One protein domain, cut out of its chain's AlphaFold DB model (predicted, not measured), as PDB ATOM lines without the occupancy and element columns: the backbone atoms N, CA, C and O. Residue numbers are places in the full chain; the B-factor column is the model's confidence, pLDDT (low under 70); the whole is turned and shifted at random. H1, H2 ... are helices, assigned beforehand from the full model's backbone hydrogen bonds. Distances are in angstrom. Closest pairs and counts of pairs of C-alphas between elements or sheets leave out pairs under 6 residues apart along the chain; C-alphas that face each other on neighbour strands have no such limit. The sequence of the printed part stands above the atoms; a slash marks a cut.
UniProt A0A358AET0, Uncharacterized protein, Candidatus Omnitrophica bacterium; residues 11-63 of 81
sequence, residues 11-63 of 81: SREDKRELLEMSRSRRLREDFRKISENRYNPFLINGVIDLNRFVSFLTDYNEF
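Overview. This is residues 11 to 63 of the 81 residues of an uncharacterized protein of Candidatus Omnitrophica bacterium (UniProt A0A358AET0). Picture a wide, open U drawn by one chain: its base is H2 together with the stretch that follows it, and its two arms are H3, the longest helix, at one end and H1 at the other, with no contact between the arms. H1 and H2 make a corner across a tight link, while a long link of 13 residues, with a small turn in residues 43 to 48, leads from H2 to the foot of H3. The printed part has 53 residues with three named helices, in the order H1, H2, H3, and no named strand; the class is all helix. The whole is extended, with a radius of gyration of the C-alphas of 17.7 A, and its outline is flat, spanning 43 by 28 by 13 A.

Along the chain. Begin with H3, residues 50 to 63. Find C-alpha 50 at (92.215, 130.889, 56.442); from there the helix runs 19.6 A to C-alpha 63 at (96.686, 111.918, 54.291), the last printed residue. Next look at H2, residues 25 to 36, which is 16.4 A from first to last C-alpha. Then go to H1, residues 12 to 22, which begins with C-alpha 12 at (63.437, 101.138, 65.492) and is 15.3 A long.

Arrangement. Start at H3 and you will find that it touches no helix; H2 and H3 are apart, with no C-alpha of the one within 8 A of the other. H1 and H3 are apart too. Look next at Ser 22 and Arg 28, whose C-alphas, 7.3 A apart, are the closest of H1 and H2. These two helices are close but not clearly touching, with 2 pairs of C-alphas within 8 A. Their lines are about perpendicular, at 75 degrees, and their centres are 18.0 A apart. Between H2 and H3, find residues 43 to 44, which pair with residues 47 to 48, antiparallel, in stretches too short to be named. In H1, H2 and H3 every O i to N i+4 pair is within hydrogen-bond range.

Size, cuts and confidence. The two C-alphas farthest apart are those of Arg 12 and Asn 45, at 45.2 A. From the C-alpha of Ser 11 to that of Phe 63 it is 33.4 A. The printed part has no cut. The link from H1 to H2 is tight and the one from H2 to H3, residues 37 to 49, is long. Look at residues 11 to 39, and at residues 57 to 63 of H3: both stretches stand free. The mean pLDDT of the printed part is 87.3, and no printed residue is under 70.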
ATOM      1  N   SER A  11      67.457 101.680  62.740       87.38
ATOM      2  CA  SER A  11      66.466 100.691  63.172       87.38
ATOM      3  C   SER A  11      65.524 101.295  64.224       87.38
ATOM      4  O   SER A  11      65.760 102.386  64.760       87.38
ATOM      5  N   ARG A  12      64.394 100.634  64.492       87.62
ATOM      6  CA  ARG A  12      63.437 101.138  65.492       87.62
ATOM      7  C   ARG A  12      64.026 101.061  66.896       87.62
ATOM      8  O   ARG A  12      63.780 101.950  67.707       87.62
ATOM      9  N   GLU A  13      64.821 100.033  67.134       89.69
ATOM     10  CA  GLU A  13      65.533  99.744  68.365       89.69
ATOM     11  C   GLU A  13      66.598 100.817  68.622       89.69
ATOM     12  O   GLU A  13      66.527 101.486  69.652       89.69
ATOM     13  N   ASP A  14      67.462 101.106  67.640       87.75
ATOM     14  CA  ASP A  14      68.496 102.148  67.766       87.75
ATOM     15  C   ASP A  14      67.871 103.525  68.018       87.75
ATOM     16  O   ASP A  14      68.343 104.309  68.840       87.75
ATOM     17  N   LYS A  15      66.766 103.844  67.327       87.38
ATOM     18  CA  LYS A  15      66.049 105.110  67.545       87.38
ATOM     19  C   LYS A  15      65.513 105.223  68.962       87.38
ATOM     20  O   LYS A  15      65.546 106.313  69.533       87.38
ATOM     21  N   ARG A  16      64.977 104.133  69.509       90.62
ATOM     22  CA  ARG A  16      64.441 104.109  70.868       90.62
ATOM     23  C   ARG A  16      65.563 104.276  71.887       90.62
ATOM     24  O   ARG A  16      65.425 105.110  72.776       90.62
ATOM     25  N   GLU A  17      66.657 103.544  71.726       88.94
ATOM     26  CA  GLU A  17      67.824 103.636  72.601       88.94
ATOM     27  C   GLU A  17      68.402 105.055  72.600       88.94
ATOM     28  O   GLU A  17      68.540 105.673  73.655       88.94
ATOM     29  N   LEU A  18      68.621 105.639  71.419       86.19
ATOM     30  CA  LEU A  18      69.094 107.018  71.283       86.19
ATOM     31  C   LEU A  18      68.142 108.024  71.945       86.19
ATOM     32  O   LEU A  18      68.588 108.976  72.593       86.19
ATOM     33  N   LEU A  19      66.829 107.822  71.809       87.88
ATOM     34  CA  LEU A  19      65.831 108.681  72.441       87.88
ATOM     35  C   LEU A  19      65.868 108.560  73.970       87.88
ATOM     36  O   LEU A  19      65.797 109.582  74.656       87.88
ATOM     37  N   GLU A  20      66.000 107.352  74.514       90.00
ATOM     38  CA  GLU A  20      66.132 107.117  75.956       90.00
ATOM     39  C   GLU A  20      67.432 107.734  76.496       90.00
ATOM     40  O   GLU A  20      67.392 108.517  77.452       90.00
ATOM     41  N   MET A  21      68.564 107.509  75.825       84.94
ATOM     42  CA  MET A  21      69.857 108.111  76.166       84.94
ATOM     43  C   MET A  21      69.803 109.639  76.153       84.94
ATOM     44  O   MET A  21      70.346 110.285  77.051       84.94
ATOM     45  N   SER A  22      69.094 110.239  75.192       83.75
ATOM     46  CA  SER A  22      68.960 111.696  75.092       83.75
ATOM     47  C   SER A  22      68.309 112.334  76.320       83.75
ATOM     48  O   SER A  22      68.470 113.534  76.539       83.75
ATOM     49  N   ARG A  23      67.563 111.571  77.132       88.19
ATOM     50  CA  ARG A  23      66.931 112.044  78.374       88.19
ATOM     51  C   ARG A  23      67.885 112.028  79.569       88.19
ATOM     52  O   ARG A  23      67.582 112.661  80.577       88.19
ATOM     53  N   SER A  24      69.040 111.374  79.455       91.69
ATOM     54  CA  SER A  24      70.053 111.340  80.509       91.69
ATOM     55  C   SER A  24      70.648 112.728  80.746       91.69
ATOM     56  O   SER A  24      71.297 113.315  79.877       91.69
ATOM     57  N   ARG A  25      70.453 113.254  81.957       88.19
ATOM     58  CA  ARG A  25      70.997 114.554  82.370       88.19
ATOM     59  C   ARG A  25      72.526 114.561  82.373       88.19
ATOM     60  O   ARG A  25      73.116 115.505  81.860       88.19
ATOM     61  N   ARG A  26      73.147 113.492  82.879       90.12
ATOM     62  CA  ARG A  26      74.608 113.335  82.913       90.12
ATOM     63  C   ARG A  26      75.203 113.391  81.507       90.12
ATOM     64  O   ARG A  26      76.120 114.161  81.263       90.12
ATOM     65  N   LEU A  27      74.600 112.661  80.565       88.00
ATOM     66  CA  LEU A  27      75.042 112.656  79.172       88.00
ATOM     67  C   LEU A  27      74.956 114.060  78.547       88.00
ATOM     68  O   LEU A  27      75.879 114.496  77.867       88.00
ATOM     69  N   ARG A  28      73.872 114.802  78.811       86.75
ATOM     70  CA  ARG A  28      73.723 116.190  78.338       86.75
ATOM     71  C   ARG A  28      74.775 117.127  78.923       86.75
ATOM     72  O   ARG A  28      75.280 117.987  78.207       86.75
ATOM     73  N   GLU A  29      75.069 116.994  80.212       89.94
ATOM     74  CA  GLU A  29      76.081 117.804  80.896       89.94
ATOM     75  C   GLU A  29      77.485 117.502  80.358       89.94
ATOM     76  O   GLU A  29      78.250 118.433  80.109       89.94
ATOM     77  N   ASP A  30      77.797 116.237  80.082       87.25
ATOM     78  CA  ASP A  30      79.071 115.834  79.482       87.25
ATOM     79  C   ASP A  30      79.221 116.392  78.055       87.25
ATOM     80  O   ASP A  30      80.232 117.023  77.739       87.25
ATOM     81  N   PHE A  31      78.190 116.279  77.208       86.12
ATOM     82  CA  PHE A  31      78.206 116.891  75.871       86.12
ATOM     83  C   PHE A  31      78.320 118.414  75.914       86.12
ATOM     84  O   PHE A  31      78.991 119.002  75.063       86.12
ATOM     85  N   ARG A  32      77.694 119.061  76.902       87.25
ATOM     86  CA  ARG A  32      77.818 120.506  77.099       87.25
ATOM     87  C   ARG A  32      79.259 120.889  77.420       87.25
ATOM     88  O   ARG A  32      79.797 121.745  76.732       87.25
ATOM     89  N   LYS A  33      79.907 120.198  78.364       87.19
ATOM     90  CA  LYS A  33      81.325 120.423  78.693       87.19
ATOM     91  C   LYS A  33      82.233 120.211  77.484       87.19
ATOM     92  O   LYS A  33      83.143 121.002  77.264       87.19
ATOM     93  N   ILE A  34      81.981 119.180  76.679       84.56
ATOM     94  CA  ILE A  34      82.731 118.940  75.434       84.56
ATOM     95  C   ILE A  34      82.527 120.094  74.446       84.56
ATOM     96  O   ILE A  34      83.470 120.508  73.779       84.56
ATOM     97  N   SER A  35      81.304 120.618  74.339       82.69
ATOM     98  CA  SER A  35      80.994 121.738  73.448       82.69
ATOM     99  C   SER A  35      81.619 123.051  73.916       82.69
ATOM    100  O   SER A  35      82.125 123.798  73.087       82.69
ATOM    101  N   GLU A  36      81.584 123.335  75.217       82.94
ATOM    102  CA  GLU A  36      82.183 124.531  75.826       82.94
ATOM    103  C   GLU A  36      83.708 124.525  75.691       82.94
ATOM    104  O   GLU A  36      84.311 125.558  75.421       82.94
ATOM    105  N   ASN A  37      84.326 123.346  75.795       79.38
ATOM    106  CA  ASN A  37      85.766 123.162  75.619       79.38
ATOM    107  C   ASN A  37      86.152 122.794  74.180       79.38
ATOM    108  O   ASN A  37      87.268 122.324  73.940       79.38
ATOM    109  N   ARG A  38      85.248 122.968  73.207       79.38
ATOM    110  CA  ARG A  38      85.549 122.664  71.810       79.38
ATOM    111  C   ARG A  38      86.544 123.692  71.286       79.38
ATOM    112  O   ARG A  38      86.175 124.764  70.816       79.38
ATOM    113  N   TYR A  39      87.819 123.332  71.343       80.44
ATOM    114  CA  TYR A  39      88.885 124.097  70.725       80.44
ATOM    115  C   TYR A  39      88.671 124.142  69.207       80.44
ATOM    116  O   TYR A  39      88.599 123.101  68.549       80.44
ATOM    117  N   ASN A  40      88.554 125.350  68.653       81.88
ATOM    118  CA  ASN A  40      88.578 125.556  67.213       81.88
ATOM    119  C   ASN A  40      90.013 125.920  66.798       81.88
ATOM    120  O   ASN A  40      90.421 127.061  67.016       81.88
ATOM    121  N   PRO A  41      90.776 124.999  66.181       82.00
ATOM    122  CA  PRO A  41      92.159 125.265  65.791       82.00
ATOM    123  C   PRO A  41      92.287 126.386  64.753       82.00
ATOM    124  O   PRO A  41      93.362 126.963  64.621       82.00
ATOM    125  N   PHE A  42      91.217 126.709  64.028       88.06
ATOM    126  CA  PHE A  42      91.216 127.741  62.992       88.06
ATOM    127  C   PHE A  42      90.851 129.129  63.525       88.06
ATOM    128  O   PHE A  42      90.931 130.091  62.774       88.06
ATOM    129  N   LEU A  43      90.441 129.252  64.792       86.81
ATOM    130  CA  LEU A  43      90.107 130.534  65.406       86.81
ATOM    131  C   LEU A  43      91.288 131.016  66.255       86.81
ATOM    132  O   LEU A  43      91.528 130.499  67.344       86.81
ATOM    133  N   ILE A  44      92.017 132.018  65.767       84.12
ATOM    134  CA  ILE A  44      93.167 132.620  66.450       84.12
ATOM    135  C   ILE A  44      92.796 134.060  66.806       84.12
ATOM    136  O   ILE A  44      92.482 134.860  65.930       84.12
ATOM    137  N   ASN A  45      92.795 134.394  68.101       84.31
ATOM    138  CA  ASN A  45      92.426 135.726  68.609       84.31
ATOM    139  C   ASN A  45      91.055 136.233  68.108       84.31
ATOM    140  O   ASN A  45      90.878 137.419  67.846       84.31
ATOM    141  N   GLY A  46      90.084 135.329  67.944       83.50
ATOM    142  CA  GLY A  46      88.742 135.669  67.456       83.50
ATOM    143  C   GLY A  46      88.638 135.871  65.940       83.50
ATOM    144  O   GLY A  46      87.542 136.120  65.443       83.50
ATOM    145  N   VAL A  47      89.737 135.713  65.197       88.44
ATOM    146  CA  VAL A  47      89.771 135.782  63.732       88.44
ATOM    147  C   VAL A  47      90.006 134.387  63.162       88.44
ATOM    148  O   VAL A  47      90.778 133.595  63.702       88.44
ATOM    149  N   ILE A  48      89.307 134.064  62.075       88.38
ATOM    150  CA  ILE A  48      89.504 132.796  61.373       88.38
ATOM    151  C   ILE A  48      90.801 132.880  60.566       88.38
ATOM    152  O   ILE A  48      90.926 133.718  59.672       88.38
ATOM    153  N   ASP A  49      91.743 131.986  60.846       92.88
ATOM    154  CA  ASP A  49      92.964 131.823  60.068       92.88
ATOM    155  C   ASP A  49      92.699 130.920  58.856       92.88
ATOM    156  O   ASP A  49      92.705 129.685  58.931       92.88
ATOM    157  N   LEU A  50      92.451 131.566  57.716       91.94
ATOM    158  CA  LEU A  50      92.215 130.889  56.442       91.94
ATOM    159  C   LEU A  50      93.452 130.145  55.931       91.94
ATOM    160  O   LEU A  50      93.293 129.121  55.270       91.94
ATOM    161  N   ASN A  51      94.666 130.600  56.252       91.69
ATOM    162  CA  ASN A  51      95.883 129.910  55.829       91.69
ATOM    163  C   ASN A  51      95.983 128.562  56.536       91.69
ATOM    164  O   ASN A  51      96.163 127.535  55.885       91.69
ATOM    165  N   ARG A  52      95.756 128.545  57.854       89.56
ATOM    166  CA  ARG A  52      95.725 127.305  58.639       89.56
ATOM    167  C   ARG A  52      94.638 126.346  58.161       89.56
ATOM    168  O   ARG A  52      94.844 125.135  58.158       89.56
ATOM    169  N   PHE A  53      93.492 126.879  57.742       89.69
ATOM    170  CA  PHE A  53      92.417 126.079  57.162       89.69
ATOM    171  C   PHE A  53      92.810 125.456  55.815       89.69
ATOM    172  O   PHE A  53      92.591 124.263  55.608       89.69
ATOM    173  N   VAL A  54      93.422 126.231  54.916       91.12
ATOM    174  CA  VAL A  54      93.896 125.730  53.618       91.12
ATOM    175  C   VAL A  54      94.986 124.677  53.802       91.12
ATOM    176  O   VAL A  54      94.891 123.621  53.182       91.12
ATOM    177  N   SER A  55      95.962 124.906  54.687       92.31
ATOM    178  CA  SER A  55      96.988 123.906  55.018       92.31
ATOM    179  C   SER A  55      96.361 122.606  55.511       92.31
ATOM    180  O   SER A  55      96.655 121.550  54.968       92.31
ATOM    181  N   PHE A  56      95.408 122.683  56.447       91.75
ATOM    182  CA  PHE A  56      94.692 121.499  56.922       91.75
ATOM    183  C   PHE A  56      94.000 120.734  55.790       91.75
ATOM    184  O   PHE A  56      94.093 119.512  55.742       91.75
ATOM    185  N   LEU A  57      93.305 121.420  54.877       89.12
ATOM    186  CA  LEU A  57      92.635 120.751  53.758       89.12
ATOM    187  C   LEU A  57      93.626 120.072  52.813       89.12
ATOM    188  O   LEU A  57      93.345 118.975  52.335       89.12
ATOM    189  N   THR A  58      94.762 120.708  52.540       87.94
ATOM    190  CA  THR A  58      95.819 120.137  51.702       87.94
ATOM    191  C   THR A  58      96.415 118.893  52.354       87.94
ATOM    192  O   THR A  58      96.356 117.817  51.761       87.94
ATOM    193  N   ASP A  59      96.883 119.017  53.595       89.06
ATOM    194  CA  ASP A  59      97.542 117.934  54.328       89.06
ATOM    195  C   ASP A  59      96.579 116.765  54.570       89.06
ATOM    196  O   ASP A  59      96.941 115.598  54.446       89.06
ATOM    197  N   TYR A  60      95.311 117.062  54.876       89.31
ATOM    198  CA  TYR A  60      94.296 116.036  55.075       89.31
ATOM    199  C   TYR A  60      93.950 115.309  53.774       89.31
ATOM    200  O   TYR A  60      93.775 114.092  53.790       89.31
ATOM    201  N   ASN A  61      93.871 116.024  52.645       87.75
ATOM    202  CA  ASN A  61      93.661 115.404  51.336       87.75
ATOM    203  C   ASN A  61      94.817 114.469  50.968       87.75
ATOM    204  O   ASN A  61      94.562 113.380  50.457       87.75
ATOM    205  N   GLU A  62      96.059 114.862  51.255       85.12
ATOM    206  CA  GLU A  62      97.227 113.992  51.091       85.12
ATOM    207  C   GLU A  62      97.139 112.771  52.015       85.12
ATOM    208  O   GLU A  62      97.265 111.634  51.556       85.12
ATOM    209  N   PHE A  63      96.812 112.980  53.293       90.31
ATOM    210  CA  PHE A  63      96.686 111.918  54.291       90.31
ATOM    211  C   PHE A  63      95.651 110.848  53.916       90.31
ATOM    212  O   PHE A  63      95.915 109.654  54.054       90.31
TER     213      PHE A  63